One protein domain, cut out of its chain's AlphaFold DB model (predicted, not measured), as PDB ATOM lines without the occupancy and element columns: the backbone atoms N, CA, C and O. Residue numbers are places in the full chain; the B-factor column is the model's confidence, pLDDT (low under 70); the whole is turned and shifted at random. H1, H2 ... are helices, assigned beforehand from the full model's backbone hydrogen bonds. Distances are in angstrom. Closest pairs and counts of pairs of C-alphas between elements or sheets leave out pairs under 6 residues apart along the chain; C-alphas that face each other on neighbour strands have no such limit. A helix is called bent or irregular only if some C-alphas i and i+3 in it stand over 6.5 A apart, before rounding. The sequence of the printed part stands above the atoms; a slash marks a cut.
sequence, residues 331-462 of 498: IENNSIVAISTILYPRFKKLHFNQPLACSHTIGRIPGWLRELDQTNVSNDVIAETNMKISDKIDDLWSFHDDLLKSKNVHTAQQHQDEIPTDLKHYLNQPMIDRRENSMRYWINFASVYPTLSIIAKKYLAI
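This is residues 331 to 462 of the 498 residues of the protein "Zinc finger BED domain-containing protein 1" of Camponotus floridanus (UniProt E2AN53). A small cluster of helices set mostly crosswise is built round H6: H1 and the longest helix, H2, pack on it and on each other, and H5 lies beside it as the other half of a helical hairpin, with H4 close by. From the end of H2 the link of residues 374 to 394 swings in a wide arc past the H5 side of this cluster to H3, which touches no helix. The printed part has 132 residues with six named helices, in the order H1 to H6, and no named strand; the class is all helix. The whole is compact, with a radius of gyration of the C-alphas of 15.7 A and spans of 45 by 38 by 27 A.

H2, residues 355 to 373, measures 28.4 A from C-alpha 355 at (-13.686, 38.608, 42.762) to C-alpha 373 at (-26.696, 19.689, 26.100). It is neither bent nor irregular, but only just: C-alphas 363 and 366 are 6.4 A apart. H6, residues 450 to 460, measures 15.5 A and ends with C-alpha 460 at (-32.265, 26.800, 43.403). H1 is residues 335 to 342, H4 residues 421 to 428 and H5 residues 438 to 444. H3, residues 395 to 407, measures 19.8 A; it is irregular, with C-alphas 396 and 399 7.2 A apart.

H6 is the hub, touching three helices. H2 touches it with residues 368 to 373 alone, the closest C-alphas being those of Leu 369 and Thr 451, 6.3 A apart, at a steep tilt of 59 degrees, opposite ways. H2 touches H1 with residues 358 to 365 alone, about perpendicular at 84 degrees; the closest C-alphas, of Ile 339 and Thr 361, are 6.5 A apart. H1 touches H6 at a steep tilt of 66 degrees, opposite ways, with the closest C-alphas, of Ser 340 and Tyr 459, 5.1 A apart. H5 and H6 form a hairpin at a shallow tilt of 20 degrees; their closest C-alphas, of Trp 442 and Ser 453, are 5.3 A apart. H4 and H6 are close but not clearly touching, with the closest C-alphas, of Leu 423 and Leu 452, 7.2 A apart. H2 and H4 are near each other. H3 is apart from H1, H2, H4, H5 and H6. Every O i to N i+4 pair is within hydrogen-bond range in H1, H4, H5 and H6, against 13 of 15 in H2 and 7 of 9 in H3.

The C-alphas farthest apart, of Gln 374 and Lys 392, are 46.2 A apart. The printed part has no cut. The links H1 to H2, H2 to H3 and H3 to H4 are long. The mean pLDDT of the printed part is 71.1, and residues 367 to 396 and 406 to 418 are under 70.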
ATOM      1  N   ILE A 331     -16.894  30.670  52.160       90.19
ATOM      2  CA  ILE A 331     -18.239  30.329  51.679       90.19
ATOM      3  C   ILE A 331     -18.427  30.622  50.187       90.19
ATOM      4  O   ILE A 331     -19.081  29.851  49.492       90.19
ATOM      5  N   GLU A 332     -17.794  31.683  49.678       91.19
ATOM      6  CA  GLU A 332     -17.837  32.054  48.258       91.19
ATOM      7  C   GLU A 332     -17.082  31.055  47.363       91.19
ATOM      8  O   GLU A 332     -17.363  30.977  46.171       91.19
ATOM      9  N   ASN A 333     -16.173  30.250  47.931       88.50
ATOM     10  CA  ASN A 333     -15.451  29.190  47.219       88.50
ATOM     11  C   ASN A 333     -16.207  27.852  47.215       88.50
ATOM     12  O   ASN A 333     -15.813  26.923  46.507       88.50
ATOM     13  N   ASN A 334     -17.302  27.729  47.976       88.56
ATOM     14  CA  ASN A 334     -18.176  26.568  47.875       88.56
ATOM     15  C   ASN A 334     -18.966  26.658  46.566       88.56
ATOM     16  O   ASN A 334     -19.846  27.508  46.425       88.56
ATOM     17  N   SER A 335     -18.674  25.760  45.622       87.12
ATOM     18  CA  SER A 335     -19.266  25.806  44.284       87.12
ATOM     19  C   SER A 335     -20.788  25.811  44.328       87.12
ATOM     20  O   SER A 335     -21.406  26.644  43.682       87.12
ATOM     21  N   ILE A 336     -21.409  24.943  45.126       88.69
ATOM     22  CA  ILE A 336     -22.869  24.824  45.172       88.69
ATOM     23  C   ILE A 336     -23.507  26.124  45.665       88.69
ATOM     24  O   ILE A 336     -24.423  26.638  45.023       88.69
ATOM     25  N   VAL A 337     -23.008  26.688  46.767       89.94
ATOM     26  CA  VAL A 337     -23.536  27.941  47.327       89.94
ATOM     27  C   VAL A 337     -23.302  29.113  46.368       89.94
ATOM     28  O   VAL A 337     -24.206  29.922  46.141       89.94
ATOM     29  N   ALA A 338     -22.117  29.185  45.758       91.00
ATOM     30  CA  ALA A 338     -21.755  30.246  44.829       91.00
ATOM     31  C   ALA A 338     -22.629  30.235  43.564       91.00
ATOM     32  O   ALA A 338     -23.153  31.277  43.171       91.00
ATOM     33  N   ILE A 339     -22.862  29.063  42.964       90.25
ATOM     34  CA  ILE A 339     -23.733  28.913  41.785       90.25
ATOM     35  C   ILE A 339     -25.169  29.258  42.141       90.25
ATOM     36  O   ILE A 339     -25.800  30.039  41.434       90.25
ATOM     37  N   SER A 340     -25.665  28.713  43.258       90.69
ATOM     38  CA  SER A 340     -27.023  28.980  43.737       90.69
ATOM     39  C   SER A 340     -27.250  30.481  43.914       90.69
ATOM     40  O   SER A 340     -28.320  30.981  43.588       90.69
ATOM     41  N   THR A 341     -26.233  31.213  44.382       92.31
ATOM     42  CA  THR A 341     -26.275  32.674  44.547       92.31
ATOM     43  C   THR A 341     -26.219  33.413  43.204       92.31
ATOM     44  O   THR A 341     -27.012  34.324  42.969       92.31
ATOM     45  N   ILE A 342     -25.328  33.014  42.288       92.00
ATOM     46  CA  ILE A 342     -25.188  33.642  40.961       92.00
ATOM     47  C   ILE A 342     -26.457  33.470  40.121       92.00
ATOM     48  O   ILE A 342     -26.918  34.420  39.484       92.00
ATOM     49  N   LEU A 343     -27.050  32.277  40.142       91.56
ATOM     50  CA  LEU A 343     -28.293  31.962  39.434       91.56
ATOM     51  C   LEU A 343     -29.538  32.461  40.172       91.56
ATOM     52  O   LEU A 343     -30.655  32.239  39.715       91.56
ATOM     53  N   TYR A 344     -29.370  33.172  41.287       89.94
ATOM     54  CA  TYR A 344     -30.474  33.835  41.955       89.94
ATOM     55  C   TYR A 344     -30.711  35.225  41.351       89.94
ATOM     56  O   TYR A 344     -29.896  36.133  41.569       89.94
ATOM     57  N   PRO A 345     -31.839  35.453  40.647       88.56
ATOM     58  CA  PRO A 345     -32.048  36.676  39.869       88.56
ATOM     59  C   PRO A 345     -32.076  37.954  40.712       88.56
ATOM     60  O   PRO A 345     -31.844  39.039  40.183       88.56
ATOM     61  N   ARG A 346     -32.324  37.835  42.025       87.12
ATOM     62  CA  ARG A 346     -32.358  38.968  42.962       87.12
ATOM     63  C   ARG A 346     -30.970  39.480  43.365       87.12
ATOM     64  O   ARG A 346     -30.860  40.623  43.787       87.12
ATOM     65  N   PHE A 347     -29.918  38.656  43.274       83.81
ATOM     66  CA  PHE A 347     -28.586  39.002  43.806       83.81
ATOM     67  C   PHE A 347     -27.480  38.881  42.762       83.81
ATOM     68  O   PHE A 347     -26.636  39.774  42.658       83.81
ATOM     69  N   LYS A 348     -27.470  37.805  41.967       89.62
ATOM     70  CA  LYS A 348     -26.424  37.534  40.973       89.62
ATOM     71  C   LYS A 348     -25.025  37.643  41.606       89.62
ATOM     72  O   LYS A 348     -24.701  36.927  42.546       89.62
ATOM     73  N   LYS A 349     -24.201  38.581  41.128       91.06
ATOM     74  CA  LYS A 349     -22.837  38.838  41.625       91.06
ATOM     75  C   LYS A 349     -22.773  39.823  42.803       91.06
ATOM     76  O   LYS A 349     -21.685  40.084  43.294       91.06
ATOM     77  N   LEU A 350     -23.894  40.437  43.202       87.88
ATOM     78  CA  LEU A 350     -23.917  41.641  44.050       87.88
ATOM     79  C   LEU A 350     -23.203  41.471  45.389       87.88
ATOM     80  O   LEU A 350     -22.544  42.396  45.842       87.88
ATOM     81  N   HIS A 351     -23.357  40.301  46.002       88.50
ATOM     82  CA  HIS A 351     -22.850  40.018  47.340       88.50
ATOM     83  C   HIS A 351     -21.540  39.235  47.334       88.50
ATOM     84  O   HIS A 351     -21.167  38.723  48.377       88.50
ATOM     85  N   PHE A 352     -20.841  39.108  46.204       89.56
ATOM     86  CA  PHE A 352     -19.509  38.497  46.199       89.56
ATOM     87  C   PHE A 352     -18.455  39.525  46.607       89.56
ATOM     88  O   PHE A 352     -18.267  40.525  45.915       89.56
ATOM     89  N   ASN A 353     -17.736  39.241  47.691       88.38
ATOM     90  CA  ASN A 353     -16.609  40.044  48.154       88.38
ATOM     91  C   ASN A 353     -15.265  39.524  47.620       88.38
ATOM     92  O   ASN A 353     -14.276  40.251  47.673       88.38
ATOM     93  N   GLN A 354     -15.204  38.288  47.107       88.81
ATOM     94  CA  GLN A 354     -14.013  37.677  46.511       88.81
ATOM     95  C   GLN A 354     -14.156  37.619  44.977       88.81
ATOM     96  O   GLN A 354     -14.773  36.689  44.443       88.81
ATOM     97  N   PRO A 355     -13.554  38.564  44.221       87.69
ATOM     98  CA  PRO A 355     -13.686  38.608  42.762       87.69
ATOM     99  C   PRO A 355     -13.220  37.325  42.068       87.69
ATOM    100  O   PRO A 355     -13.836  36.893  41.094       87.69
ATOM    101  N   LEU A 356     -12.170  36.682  42.593       87.00
ATOM    102  CA  LEU A 356     -11.655  35.415  42.068       87.00
ATOM    103  C   LEU A 356     -12.663  34.272  42.232       87.00
ATOM    104  O   LEU A 356     -12.881  33.529  41.279       87.00
ATOM    105  N   ALA A 357     -13.323  34.165  43.389       87.75
ATOM    106  CA  ALA A 357     -14.342  33.145  43.637       87.75
ATOM    107  C   ALA A 357     -15.558  33.330  42.711       87.75
ATOM    108  O   ALA A 357     -16.056  32.370  42.115       87.75
ATOM    109  N   CYS A 358     -15.984  34.583  42.522       88.56
ATOM    110  CA  CYS A 358     -17.050  34.952  41.592       88.56
ATOM    111  C   CYS A 358     -16.685  34.591  40.141       88.56
ATOM    112  O   CYS A 358     -17.443  33.894  39.466       88.56
ATOM    113  N   SER A 359     -15.500  35.007  39.683       85.94
ATOM    114  CA  SER A 359     -15.006  34.735  38.328       85.94
ATOM    115  C   SER A 359     -14.868  33.234  38.060       85.94
ATOM    116  O   SER A 359     -15.395  32.727  37.072       85.94
ATOM    117  N   HIS A 360     -14.250  32.497  38.988       86.38
ATOM    118  CA  HIS A 360     -14.109  31.046  38.898       86.38
ATOM    119  C   HIS A 360     -15.470  30.343  38.832       86.38
ATOM    120  O   HIS A 360     -15.655  29.435  38.026       86.38
ATOM    121  N   THR A 361     -16.454  30.779  39.625       86.75
ATOM    122  CA  THR A 361     -17.799  30.187  39.579       86.75
ATOM    123  C   THR A 361     -18.478  30.438  38.235       86.75
ATOM    124  O   THR A 361     -19.032  29.507  37.651       86.75
ATOM    125  N   ILE A 362     -18.386  31.660  37.701       86.81
ATOM    126  CA  ILE A 362     -18.909  31.998  36.369       86.81
ATOM    127  C   ILE A 362     -18.236  31.141  35.290       86.81
ATOM    128  O   ILE A 362     -18.932  30.626  34.423       86.81
ATOM    129  N   GLY A 363     -16.920  30.929  35.375       82.44
ATOM    130  CA  GLY A 363     -16.159  30.096  34.438       82.44
ATOM    131  C   GLY A 363     -16.490  28.599  34.491       82.44
ATOM    132  O   GLY A 363     -16.190  27.877  33.545       82.44
ATOM    133  N   ARG A 364     -17.147  28.111  35.555       81.81
ATOM    134  CA  ARG A 364     -17.565  26.700  35.681       81.81
ATOM    135  C   ARG A 364     -18.940  26.403  35.098       81.81
ATOM    136  O   ARG A 364     -19.154  25.290  34.622       81.81
ATOM    137  N   ILE A 365     -19.846  27.383  35.085       81.00
ATOM    138  CA  ILE A 365     -21.198  27.229  34.520       81.00
ATOM    139  C   ILE A 365     -21.173  26.703  33.063       81.00
ATOM    140  O   ILE A 365     -21.944  25.794  32.767       81.00
ATOM    141  N   PRO A 366     -20.267  27.154  32.167       72.31
ATOM    142  CA  PRO A 366     -20.141  26.629  30.801       72.31
ATOM    143  C   PRO A 366     -19.747  25.152  30.713       72.31
ATOM    144  O   PRO A 366     -20.067  24.489  29.729       72.31
ATOM    145  N   GLY A 367     -19.026  24.624  31.707       67.88
ATOM    146  CA  GLY A 367     -18.736  23.190  31.795       67.88
ATOM    147  C   GLY A 367     -20.012  22.381  32.018       67.88
ATOM    148  O   GLY A 367     -20.261  21.420  31.303       67.88
ATOM    149  N   TRP A 368     -20.874  22.843  32.926       68.00
ATOM    150  CA  TRP A 368     -22.150  22.183  33.219       68.00
ATOM    151  C   TRP A 368     -23.213  22.376  32.137       68.00
ATOM    152  O   TRP A 368     -24.023  21.479  31.931       68.00
ATOM    153  N   LEU A 369     -23.201  23.507  31.423       64.06
ATOM    154  CA  LEU A 369     -24.047  23.699  30.237       64.06
ATOM    155  C   LEU A 369     -23.746  22.619  29.180       64.06
ATOM    156  O   LEU A 369     -24.665  21.992  28.666       64.06
ATOM    157  N   ARG A 370     -22.459  22.318  28.946       62.62
ATOM    158  CA  ARG A 370     -22.022  21.290  27.985       62.62
ATOM    159  C   ARG A 370     -22.385  19.856  28.391       62.62
ATOM    160  O   ARG A 370     -22.633  19.038  27.514       62.62
ATOM    161  N   GLU A 371     -22.422  19.550  29.688       64.12
ATOM    162  CA  GLU A 371     -22.874  18.241  30.199       64.12
ATOM    163  C   GLU A 371     -24.393  18.035  30.012       64.12
ATOM    164  O   GLU A 371     -24.847  16.918  29.770       64.12
ATOM    165  N   LEU A 372     -25.184  19.112  30.077       58.44
ATOM    166  CA  LEU A 372     -26.643  19.074  29.903       58.44
ATOM    167  C   LEU A 372     -27.081  19.015  28.435       58.44
ATOM    168  O   LEU A 372     -28.029  18.299  28.115       58.44
ATOM    169  N   ASP A 373     -26.378  19.705  27.536       53.78
ATOM    170  CA  ASP A 373     -26.696  19.689  26.100       53.78
ATOM    171  C   ASP A 373     -26.494  18.296  25.463       53.78
ATOM    172  O   ASP A 373     -27.065  17.997  24.418       53.78
ATOM    173  N   GLN A 374     -25.733  17.403  26.109       48.09
ATOM    174  CA  GLN A 374     -25.585  16.005  25.682       48.09
ATOM    175  C   GLN A 374     -26.771  15.111  26.084       48.09
ATOM    176  O   GLN A 374     -26.870  13.993  25.583       48.09
ATOM    177  N   THR A 375     -27.655  15.565  26.982       47.66
ATOM    178  CA  THR A 375     -28.649  14.694  27.635       47.66
ATOM    179  C   THR A 375     -30.115  15.047  27.391       47.66
ATOM    180  O   THR A 375     -30.945  14.173  27.609       47.66
ATOM    181  N   ASN A 376     -30.484  16.239  26.899       40.28
ATOM    182  CA  ASN A 376     -31.906  16.593  26.747       40.28
ATOM    183  C   ASN A 376     -32.232  17.385  25.470       40.28
ATOM    184  O   ASN A 376     -32.106  18.606  25.423       40.28
ATOM    185  N   VAL A 377     -32.761  16.681  24.464       33.62
ATOM    186  CA  VAL A 377     -33.613  17.265  23.417       33.62
ATOM    187  C   VAL A 377     -35.067  16.983  23.799       33.62
ATOM    188  O   VAL A 377     -35.432  15.812  23.901       33.62
ATOM    189  N   SER A 378     -35.880  18.043  23.930       30.36
ATOM    190  CA  SER A 378     -37.352  18.122  23.741       30.36
ATOM    191  C   SER A 378     -38.176  18.678  24.923       30.36
ATOM    192  O   SER A 378     -38.292  18.046  25.970       30.36
ATOM    193  N   ASN A 379     -38.873  19.784  24.609       28.75
ATOM    194  CA  ASN A 379     -40.263  20.159  24.947       28.75
ATOM    195  C   ASN A 379     -40.566  21.182  26.065       28.75
ATOM    196  O   ASN A 379     -40.650  20.858  27.244       28.75
ATOM    197  N   ASP A 380     -40.784  22.419  25.591       27.02
ATOM    198  CA  ASP A 380     -42.008  23.252  25.564       27.02
ATOM    199  C   ASP A 380     -42.829  23.609  26.822       27.02
ATOM    200  O   ASP A 380     -43.148  22.803  27.691       27.02
ATOM    201  N   VAL A 381     -43.215  24.895  26.832       26.94
ATOM    202  CA  VAL A 381     -43.689  25.748  27.937       26.94
ATOM    203  C   VAL A 381     -45.107  26.267  27.659       26.94
ATOM    204  O   VAL A 381     -45.423  26.589  26.514       26.94
ATOM    205  N   ILE A 382     -45.915  26.480  28.708       24.30
ATOM    206  CA  ILE A 382     -47.073  27.399  28.698       24.30
ATOM    207  C   ILE A 382     -47.058  28.242  29.994       24.30
ATOM    208  O   ILE A 382     -46.735  27.728  31.063       24.30
ATOM    209  N   ALA A 383     -47.366  29.541  29.889       25.38
ATOM    210  CA  ALA A 383     -47.269  30.564  30.942       25.38
ATOM    211  C   ALA A 383     -48.647  31.101  31.391       25.38
ATOM    212  O   ALA A 383     -49.572  31.045  30.591       25.38
ATOM    213  N   GLU A 384     -48.747  31.690  32.605       23.14
ATOM    214  CA  GLU A 384     -49.668  32.808  32.961       23.14
ATOM    215  C   GLU A 384     -49.477  33.381  34.403       23.14
ATOM    216  O   GLU A 384     -48.662  32.903  35.183       23.14
ATOM    217  N   THR A 385     -50.149  34.483  34.759       23.59
ATOM    218  CA  THR A 385     -49.558  35.671  35.435       23.59
ATOM    219  C   THR A 385     -50.085  36.033  36.857       23.59
ATOM    220  O   THR A 385     -51.271  35.913  37.114       23.59
ATOM    221  N   ASN A 386     -49.192  36.609  37.697       26.02
ATOM    222  CA  ASN A 386     -49.294  37.654  38.769       26.02
ATOM    223  C   ASN A 386     -50.336  37.675  39.926       26.02
ATOM    224  O   ASN A 386     -51.529  37.574  39.696       26.02
ATOM    225  N   MET A 387     -49.880  38.116  41.128       22.67
ATOM    226  CA  MET A 387     -50.445  39.248  41.927       22.67
ATOM    227  C   MET A 387     -49.541  39.697  43.121       22.67
ATOM    228  O   MET A 387     -48.809  38.894  43.692       22.67
ATOM    229  N   LYS A 388     -49.583  41.001  43.482       24.77
ATOM    230  CA  LYS A 388     -48.762  41.727  44.500       24.77
ATOM    231  C   LYS A 388     -49.477  41.921  45.853       24.77
ATOM    232  O   LYS A 388     -50.663  42.230  45.840       24.77
ATOM    233  N   ILE A 389     -48.735  41.935  46.978       25.06
ATOM    234  CA  ILE A 389     -49.136  42.526  48.288       25.06
ATOM    235  C   ILE A 389     -47.922  43.212  48.982       25.06
ATOM    236  O   ILE A 389     -46.779  42.801  48.778       25.06
ATOM    237  N   SER A 390     -48.177  44.296  49.739       26.52
ATOM    238  CA  SER A 390     -47.232  45.322  50.235       26.52
ATOM    239  C   SER A 390     -46.654  45.129  51.665       26.52
ATOM    240  O   SER A 390     -46.836  44.098  52.305       26.52
ATOM    241  N   ASP A 391     -45.883  46.139  52.103       32.88
ATOM    242  CA  ASP A 391     -44.693  46.169  52.975       32.88
ATOM    243  C   ASP A 391     -44.800  46.022  54.505       32.88
ATOM    244  O   ASP A 391     -45.687  46.571  55.155       32.88
ATOM    245  N   LYS A 392     -43.696  45.492  55.074       31.25
ATOM    246  CA  LYS A 392     -42.950  46.094  56.200       31.25
ATOM    247  C   LYS A 392     -41.431  45.996  55.949       31.25
ATOM    248  O   LYS A 392     -40.934  44.967  55.498       31.25
ATOM    249  N   ILE A 393     -40.707  47.081  56.233       38.47
ATOM    250  CA  ILE A 393     -39.249  47.230  56.065       38.47
ATOM    251  C   ILE A 393     -38.527  46.457  57.182       38.47
ATOM    252  O   ILE A 393     -38.780  46.702  58.360       38.47
ATOM    253  N   ASP A 394     -37.640  45.528  56.813       50.22
ATOM    254  CA  ASP A 394     -36.810  44.745  57.740       50.22
ATOM    255  C   ASP A 394     -35.340  45.179  57.643       50.22
ATOM    256  O   ASP A 394     -34.733  45.164  56.573       50.22
ATOM    257  N   ASP A 395     -34.779  45.541  58.794       65.06
ATOM    258  CA  ASP A 395     -33.447  46.114  59.015       65.06
ATOM    259  C   ASP A 395     -32.273  45.243  58.504       65.06
ATOM    260  O   ASP A 395     -31.231  45.774  58.125       65.06
ATOM    261  N   LEU A 396     -32.438  43.914  58.398       65.44
ATOM    262  CA  LEU A 396     -31.386  43.010  57.889       65.44
ATOM    263  C   LEU A 396     -31.039  43.265  56.408       65.44
ATOM    264  O   LEU A 396     -29.908  43.032  55.982       65.44
ATOM    265  N   TRP A 397     -32.005  43.753  55.630       73.94
ATOM    266  CA  TRP A 397     -31.884  43.943  54.183       73.94
ATOM    267  C   TRP A 397     -31.432  45.347  53.781       73.94
ATOM    268  O   TRP A 397     -31.116  45.561  52.616       73.94
ATOM    269  N   SER A 398     -31.325  46.273  54.737       76.62
ATOM    270  CA  SER A 398     -30.914  47.659  54.485       76.62
ATOM    271  C   SER A 398     -29.595  47.750  53.709       76.62
ATOM    272  O   SER A 398     -29.486  48.518  52.760       76.62
ATOM    273  N   PHE A 399     -28.618  46.896  54.037       74.75
ATOM    274  CA  PHE A 399     -27.351  46.823  53.307       74.75
ATOM    275  C   PHE A 399     -27.522  46.392  51.846       74.75
ATOM    276  O   PHE A 399     -26.879  46.942  50.957       74.75
ATOM    277  N   HIS A 400     -28.398  45.421  51.582       76.19
ATOM    278  CA  HIS A 400     -28.706  45.008  50.217       76.19
ATOM    279  C   HIS A 400     -29.383  46.140  49.435       76.19
ATOM    280  O   HIS A 400     -28.995  46.398  48.296       76.19
ATOM    281  N   ASP A 401     -30.332  46.840  50.057       78.25
ATOM    282  CA  ASP A 401     -31.033  47.968  49.442       78.25
ATOM    283  C   ASP A 401     -30.068  49.132  49.139       78.25
ATOM    284  O   ASP A 401     -30.172  49.776  48.094       78.25
ATOM    285  N   ASP A 402     -29.084  49.377  50.010       77.69
ATOM    286  CA  ASP A 402     -28.026  50.371  49.794       77.69
ATOM    287  C   ASP A 402     -27.099  49.981  48.629       77.69
ATOM    288  O   ASP A 402     -26.761  50.827  47.797       77.69
ATOM    289  N   LEU A 403     -26.736  48.696  48.511       75.75
ATOM    290  CA  LEU A 403     -25.954  48.183  47.380       75.75
ATOM    291  C   LEU A 403     -26.705  48.295  46.044       75.75
ATOM    292  O   LEU A 403     -26.091  48.579  45.015       75.75
ATOM    293  N   LEU A 404     -28.026  48.097  46.036       71.06
ATOM    294  CA  LEU A 404     -28.844  48.304  44.834       71.06
ATOM    295  C   LEU A 404     -28.823  49.773  44.388       71.06
ATOM    296  O   LEU A 404     -28.713  50.049  43.195       71.06
ATOM    297  N   LYS A 405     -28.872  50.716  45.337       70.62
ATOM    298  CA  LYS A 405     -28.805  52.157  45.044       70.62
ATOM    299  C   LYS A 405     -27.428  52.583  44.532       70.62
ATOM    300  O   LYS A 405     -27.359  53.394  43.612       70.62
ATOM    301  N   SER A 406     -26.342  52.041  45.090       60.59
ATOM    302  CA  SER A 406     -24.972  52.415  44.703       60.59
ATOM    303  C   SER A 406     -24.552  51.862  43.336       60.59
ATOM    304  O   SER A 406     -23.757  52.487  42.633       60.59
ATOM    305  N   LYS A 407     -25.124  50.731  42.901       55.31
ATOM    306  CA  LYS A 407     -24.805  50.116  41.602       55.31
ATOM    307  C   LYS A 407     -25.433  50.822  40.393       55.31
ATOM    308  O   LYS A 407     -24.965  50.613  39.279       55.31
ATOM    309  N   ASN A 408     -26.401  51.719  40.603       42.50
ATOM    310  CA  ASN A 408     -26.955  52.577  39.545       42.50
ATOM    311  C   ASN A 408     -25.965  53.644  39.024       42.50
ATOM    312  O   ASN A 408     -26.339  54.427  38.156       42.50
ATOM    313  N   VAL A 409     -24.718  53.686  39.518       38.22
ATOM    314  CA  VAL A 409     -23.734  54.723  39.148       38.22
ATOM    315  C   VAL A 409     -22.496  54.185  38.410       38.22
ATOM    316  O   VAL A 409     -21.850  54.956  37.708       38.22
ATOM    317  N   HIS A 410     -22.177  52.884  38.438       34.78
ATOM    318  CA  HIS A 410     -20.978  52.373  37.747       34.78
ATOM    319  C   HIS A 410     -21.162  50.987  37.115       34.78
ATOM    320  O   HIS A 410     -20.939  49.952  37.743       34.78
ATOM    321  N   THR A 411     -21.476  50.968  35.818       31.81
ATOM    322  CA  THR A 411     -21.322  49.784  34.964       31.81
ATOM    323  C   THR A 411     -19.879  49.731  34.467       31.81
ATOM    324  O   THR A 411     -19.548  50.284  33.420       31.81
ATOM    325  N   ALA A 412     -18.986  49.100  35.229       32.41
ATOM    326  CA  ALA A 412     -17.646  48.800  34.736       32.41
ATOM    327  C   ALA A 412     -17.734  47.665  33.701       32.41
ATOM    328  O   ALA A 412     -18.055  46.524  34.037       32.41
ATOM    329  N   GLN A 413     -17.466  47.991  32.436       35.03
ATOM    330  CA  GLN A 413     -17.210  47.009  31.388       35.03
ATOM    331  C   GLN A 413     -15.899  46.287  31.716       35.03
ATOM    332  O   GLN A 413     -14.830  46.890  31.696       35.03
ATOM    333  N   GLN A 414     -15.973  44.994  32.023       37.31
ATOM    334  CA  GLN A 414     -14.808  44.115  31.993       37.31
ATOM    335  C   GLN A 414     -14.932  43.183  30.787       37.31
ATOM    336  O   GLN A 414     -15.944  42.504  30.609       37.31
ATOM    337  N   HIS A 415     -13.897  43.203  29.948       40.25
ATOM    338  CA  HIS A 415     -13.691  42.289  28.830       40.25
ATOM    339  C   HIS A 415     -13.674  40.836  29.330       40.25
ATOM    340  O   HIS A 415     -12.851  40.491  30.173       40.25
ATOM    341  N   GLN A 416     -14.577  39.999  28.817       42.31
ATOM    342  CA  GLN A 416     -14.586  38.545  29.016       42.31
ATOM    343  C   GLN A 416     -15.110  37.888  27.734       42.31
ATOM    344  O   GLN A 416     -16.325  37.779  27.535       42.31
ATOM    345  N   ASP A 417     -14.188  37.499  26.859       44.72
ATOM    346  CA  ASP A 417     -14.422  36.419  25.901       44.72
ATOM    347  C   ASP A 417     -14.377  35.078  26.676       44.72
ATOM    348  O   ASP A 417     -13.698  35.002  27.696       44.72
ATOM    349  N   GLU A 418     -15.146  34.069  26.234       66.62
ATOM    350  CA  GLU A 418     -15.416  32.726  26.831       66.62
ATOM    351  C   GLU A 418     -16.705  32.521  27.667       66.62
ATOM    352  O   GLU A 418     -17.055  31.375  27.961       66.62
ATOM    353  N   ILE A 419     -17.488  33.554  28.006       74.00
ATOM    354  CA  ILE A 419     -18.779  33.354  28.707       74.00
ATOM    355  C   ILE A 419     -19.914  33.103  27.694       74.00
ATOM    356  O   ILE A 419     -20.102  33.937  26.805       74.00
ATOM    357  N   PRO A 420     -20.728  32.036  27.847       81.31
ATOM    358  CA  PRO A 420     -21.909  31.784  27.025       81.31
ATOM    359  C   PRO A 420     -22.850  32.987  26.984       81.31
ATOM    360  O   PRO A 420     -23.112  33.618  28.014       81.31
ATOM    361  N   THR A 421     -23.382  33.284  25.798       83.44
ATOM    362  CA  THR A 421     -24.220  34.464  25.541       83.44
ATOM    363  C   THR A 421     -25.395  34.562  26.512       83.44
ATOM    364  O   THR A 421     -25.612  35.628  27.085       83.44
ATOM    365  N   ASP A 422     -26.077  33.448  26.783       85.19
ATOM    366  CA  ASP A 422     -27.221  33.370  27.700       85.19
ATOM    367  C   ASP A 422     -26.848  33.783  29.124       85.19
ATOM    368  O   ASP A 422     -27.521  34.605  29.748       85.19
ATOM    369  N   LEU A 423     -25.723  33.267  29.628       86.50
ATOM    370  CA  LEU A 423     -25.217  33.595  30.958       86.50
ATOM    371  C   LEU A 423     -24.803  35.067  31.029       86.50
ATOM    372  O   LEU A 423     -25.128  35.755  31.997       86.50
ATOM    373  N   LYS A 424     -24.125  35.578  29.995       87.12
ATOM    374  CA  LYS A 424     -23.750  36.995  29.904       87.12
ATOM    375  C   LYS A 424     -24.986  37.896  29.889       87.12
ATOM    376  O   LYS A 424     -25.022  38.886  30.617       87.12
ATOM    377  N   HIS A 425     -25.999  37.540  29.105       89.31
ATOM    378  CA  HIS A 425     -27.251  38.281  29.018       89.31
ATOM    379  C   HIS A 425     -27.984  38.283  30.365       89.31
ATOM    380  O   HIS A 425     -28.249  39.356  30.907       89.31
ATOM    381  N   TYR A 426     -28.200  37.112  30.976       91.56
ATOM    382  CA  TYR A 426     -28.808  36.988  32.304       91.56
ATOM    383  C   TYR A 426     -28.079  37.827  33.367       91.56
ATOM    384  O   TYR A 426     -28.719  38.555  34.131       91.56
ATOM    385  N   LEU A 427     -26.743  37.772  33.413       89.19
ATOM    386  CA  LEU A 427     -25.947  38.507  34.401       89.19
ATOM    387  C   LEU A 427     -26.062  40.033  34.255       89.19
ATOM    388  O   LEU A 427     -25.900  40.735  35.255       89.19
ATOM    389  N   ASN A 428     -26.365  40.521  33.049       87.44
ATOM    390  CA  ASN A 428     -26.514  41.943  32.734       87.44
ATOM    391  C   ASN A 428     -27.959  42.459  32.844       87.44
ATOM    392  O   ASN A 428     -28.159  43.668  32.906       87.44
ATOM    393  N   GLN A 429     -28.962  41.576  32.897       87.50
ATOM    394  CA  GLN A 429     -30.349  41.976  33.159       87.50
ATOM    395  C   GLN A 429     -30.488  42.630  34.551       87.50
ATOM    396  O   GLN A 429     -29.719  42.293  35.465       87.50
ATOM    397  N   PRO A 430     -31.478  43.512  34.772       86.06
ATOM    398  CA  PRO A 430     -31.763  44.038  36.102       86.06
ATOM    399  C   PRO A 430     -32.101  42.909  37.086       86.06
ATOM    400  O   PRO A 430     -32.492  41.800  36.703       86.06
ATOM    401  N   MET A 431     -31.882  43.175  38.372       87.38
ATOM    402  CA  MET A 431     -32.315  42.274  39.440       87.38
ATOM    403  C   MET A 431     -33.821  42.423  39.634       87.38
ATOM    404  O   MET A 431     -34.345  43.533  39.556       87.38
ATOM    405  N   ILE A 432     -34.505  41.308  39.873       86.19
ATOM    406  CA  ILE A 432     -35.952  41.318  40.124       86.19
ATOM    407  C   ILE A 432     -36.263  41.785  41.549       86.19
ATOM    408  O   ILE A 432     -35.406  41.705  42.436       86.19
ATOM    409  N   ASP A 433     -37.499  42.232  41.778       83.06
ATOM    410  CA  ASP A 433     -37.948  42.698  43.092       83.06
ATOM    411  C   ASP A 433     -37.796  41.608  44.168       83.06
ATOM    412  O   ASP A 433     -37.964  40.407  43.921       83.06
ATOM    413  N   ARG A 434     -37.508  42.024  45.408       75.25
ATOM    414  CA  ARG A 434     -37.325  41.117  46.551       75.25
ATOM    415  C   ARG A 434     -38.531  40.198  46.787       75.25
ATOM    416  O   ARG A 434     -38.358  39.124  47.362       75.25
ATOM    417  N   ARG A 435     -39.733  40.601  46.383       75.38
ATOM    418  CA  ARG A 435     -40.977  39.844  46.569       75.38
ATOM    419  C   ARG A 435     -41.291  38.877  45.430       75.38
ATOM    420  O   ARG A 435     -42.118  37.992  45.620       75.38
ATOM    421  N   GLU A 436     -40.629  38.990  44.282       78.94
ATOM    422  CA  GLU A 436     -40.892  38.124  43.128       78.94
ATOM    423  C   GLU A 436     -40.262  36.741  43.282       78.94
ATOM    424  O   GLU A 436     -39.082  36.622  43.612       78.94
ATOM    425  N   ASN A 437     -41.019  35.675  43.015       81.31
ATOM    426  CA  ASN A 437     -40.531  34.300  43.116       81.31
ATOM    427  C   ASN A 437     -39.412  34.025  42.085       81.31
ATOM    428  O   ASN A 437     -39.611  34.124  40.876       81.31
ATOM    429  N   SER A 438     -38.227  33.652  42.576       84.12
ATOM    430  CA  SER A 438     -37.054  33.397  41.733       84.12
ATOM    431  C   SER A 438     -37.152  32.121  40.895       84.12
ATOM    432  O   SER A 438     -36.568  32.092  39.819       84.12
ATOM    433  N   MET A 439     -37.893  31.100  41.333       83.00
ATOM    434  CA  MET A 439     -38.183  29.930  40.495       83.00
ATOM    435  C   MET A 439     -39.108  30.318  39.337       83.00
ATOM    436  O   MET A 439     -38.823  29.981  38.190       83.00
ATOM    437  N   ARG A 440     -40.144  31.127  39.610       85.38
ATOM    438  CA  ARG A 440     -41.068  31.630  38.577       85.38
ATOM    439  C   ARG A 440     -40.354  32.466  37.512       85.38
ATOM    440  O   ARG A 440     -40.693  32.364  36.340       85.38
ATOM    441  N   TYR A 441     -39.327  33.232  37.891       88.81
ATOM    442  CA  TYR A 441     -38.455  33.913  36.926       88.81
ATOM    443  C   TYR A 441     -37.843  32.925  35.922       88.81
ATOM    444  O   TYR A 441     -37.991  33.106  34.720       88.81
ATOM    445  N   TRP A 442     -37.206  31.853  36.392       89.75
ATOM    446  CA  TRP A 442     -36.565  30.883  35.496       89.75
ATOM    447  C   TRP A 442     -37.557  30.099  34.640       89.75
ATOM    448  O   TRP A 442     -37.222  29.728  33.523       89.75
ATOM    449  N   ILE A 443     -38.786  29.902  35.115       85.62
ATOM    450  CA  ILE A 443     -39.866  29.318  34.311       85.62
ATOM    451  C   ILE A 443     -40.279  30.274  33.187       85.62
ATOM    452  O   ILE A 443     -40.303  29.885  32.022       85.62
ATOM    453  N   ASN A 444     -40.524  31.546  33.511       87.44
ATOM    454  CA  ASN A 444     -40.945  32.550  32.531       87.44
ATOM    455  C   ASN A 444     -39.876  32.830  31.465       87.44
ATOM    456  O   ASN A 444     -40.206  33.165  30.331       87.44
ATOM    457  N   PHE A 445     -38.598  32.697  31.825       88.19
ATOM    458  CA  PHE A 445     -37.468  32.893  30.920       88.19
ATOM    459  C   PHE A 445     -36.895  31.578  30.368       88.19
ATOM    460  O   PHE A 445     -35.844  31.608  29.731       88.19
ATOM    461  N   ALA A 446     -37.575  30.439  30.548       86.81
ATOM    462  CA  ALA A 446     -37.092  29.140  30.075       86.81
ATOM    463  C   ALA A 446     -36.903  29.093  28.551       86.81
ATOM    464  O   ALA A 446     -35.930  28.521  28.079       86.81
ATOM    465  N   SER A 447     -37.772  29.755  27.782       85.81
ATOM    466  CA  SER A 447     -37.625  29.870  26.323       85.81
ATOM    467  C   SER A 447     -36.440  30.744  25.900       85.81
ATOM    468  O   SER A 447     -35.890  30.553  24.820       85.81
ATOM    469  N   VAL A 448     -36.041  31.697  26.748       85.81
ATOM    470  CA  VAL A 448     -34.922  32.618  26.499       85.81
ATOM    471  C   VAL A 448     -33.596  32.004  26.947       85.81
ATOM    472  O   VAL A 448     -32.574  32.246  26.316       85.81
ATOM    473  N   TYR A 449     -33.605  31.215  28.025       87.81
ATOM    474  CA  TYR A 449     -32.421  30.556  28.573       87.81
ATOM    475  C   TYR A 449     -32.684  29.062  28.839       87.81
ATOM    476  O   TYR A 449     -32.751  28.657  30.004       87.81
ATOM    477  N   PRO A 450     -32.841  28.219  27.807       84.62
ATOM    478  CA  PRO A 450     -33.288  26.831  27.967       84.62
ATOM    479  C   PRO A 450     -32.366  26.014  28.879       84.62
ATOM    480  O   PRO A 450     -32.793  25.531  29.930       84.62
ATOM    481  N   THR A 451     -31.071  25.944  28.563       84.31
ATOM    482  CA  THR A 451     -30.111  25.160  29.355       84.31
ATOM    483  C   THR A 451     -29.796  25.832  30.700       84.31
ATOM    484  O   THR A 451     -29.678  25.165  31.730       84.31
ATOM    485  N   LEU A 452     -29.724  27.169  30.744       88.44
ATOM    486  CA  LEU A 452     -29.441  27.899  31.987       88.44
ATOM    487  C   LEU A 452     -30.584  27.778  33.005       88.44
ATOM    488  O   LEU A 452     -30.311  27.696  34.201       88.44
ATOM    489  N   SER A 453     -31.839  27.723  32.550       88.06
ATOM    490  CA  SER A 453     -33.010  27.554  33.419       88.06
ATOM    491  C   SER A 453     -33.035  26.172  34.069       88.06
ATOM    492  O   SER A 453     -33.389  26.062  35.241       88.06
ATOM    493  N   ILE A 454     -32.575  25.131  33.364       86.31
ATOM    494  CA  ILE A 454     -32.398  23.784  33.930       86.31
ATOM    495  C   ILE A 454     -31.348  23.806  35.048       86.31
ATOM    496  O   ILE A 454     -31.599  23.308  36.149       86.31
ATOM    497  N   ILE A 455     -30.189  24.438  34.812       87.94
ATOM    498  CA  ILE A 455     -29.150  24.594  35.844       87.94
ATOM    499  C   ILE A 455     -29.688  25.410  37.022       87.94
ATOM    500  O   ILE A 455     -29.483  25.044  38.178       87.94
ATOM    501  N   ALA A 456     -30.390  26.507  36.755       89.06
ATOM    502  CA  ALA A 456     -30.941  27.339  37.807       89.06
ATOM    503  C   ALA A 456     -31.917  26.552  38.682       89.06
ATOM    504  O   ALA A 456     -31.728  26.521  39.892       89.06
ATOM    505  N   LYS A 457     -32.880  25.833  38.095       86.19
ATOM    506  CA  LYS A 457     -33.802  24.960  38.841       86.19
ATOM    507  C   LYS A 457     -33.058  23.930  39.695       86.19
ATOM    508  O   LYS A 457     -33.359  23.793  40.879       86.19
ATOM    509  N   LYS A 458     -32.019  23.290  39.139       87.25
ATOM    510  CA  LYS A 458     -31.157  22.326  39.846       87.25
ATOM    511  C   LYS A 458     -30.525  22.904  41.118       87.25
ATOM    512  O   LYS A 458     -30.524  22.240  42.150       87.25
ATOM    513  N   TYR A 459     -29.972  24.116  41.058       88.81
ATOM    514  CA  TYR A 459     -29.267  24.723  42.199       88.81
ATOM    515  C   TYR A 459     -30.180  25.533  43.126       88.81
ATOM    516  O   TYR A 459     -29.920  25.635  44.323       88.81
ATOM    517  N   LEU A 460     -31.277  26.079  42.608       86.44
ATOM    518  CA  LEU A 460     -32.265  26.800  43.403       86.44
ATOM    519  C   LEU A 460     -33.169  25.862  44.209       86.44
ATOM    520  O   LEU A 460     -33.718  26.290  45.213       86.44
ATOM    521  N   ALA A 461     -33.282  24.584  43.855       83.88
ATOM    522  CA  ALA A 461     -33.979  23.610  44.698       83.88
ATOM    523  C   ALA A 461     -33.190  23.206  45.963       83.88
ATOM    524  O   ALA A 461     -33.685  22.450  46.797       83.88
ATOM    525  N   ILE A 462     -31.954  23.688  46.128       87.25
ATOM    526  CA  ILE A 462     -31.089  23.281  47.234       87.25
ATOM    527  C   ILE A 462     -31.461  24.026  48.516       87.25
ATOM    528  O   ILE A 462     -31.407  25.261  48.607       87.25
TER     529      ILE A 462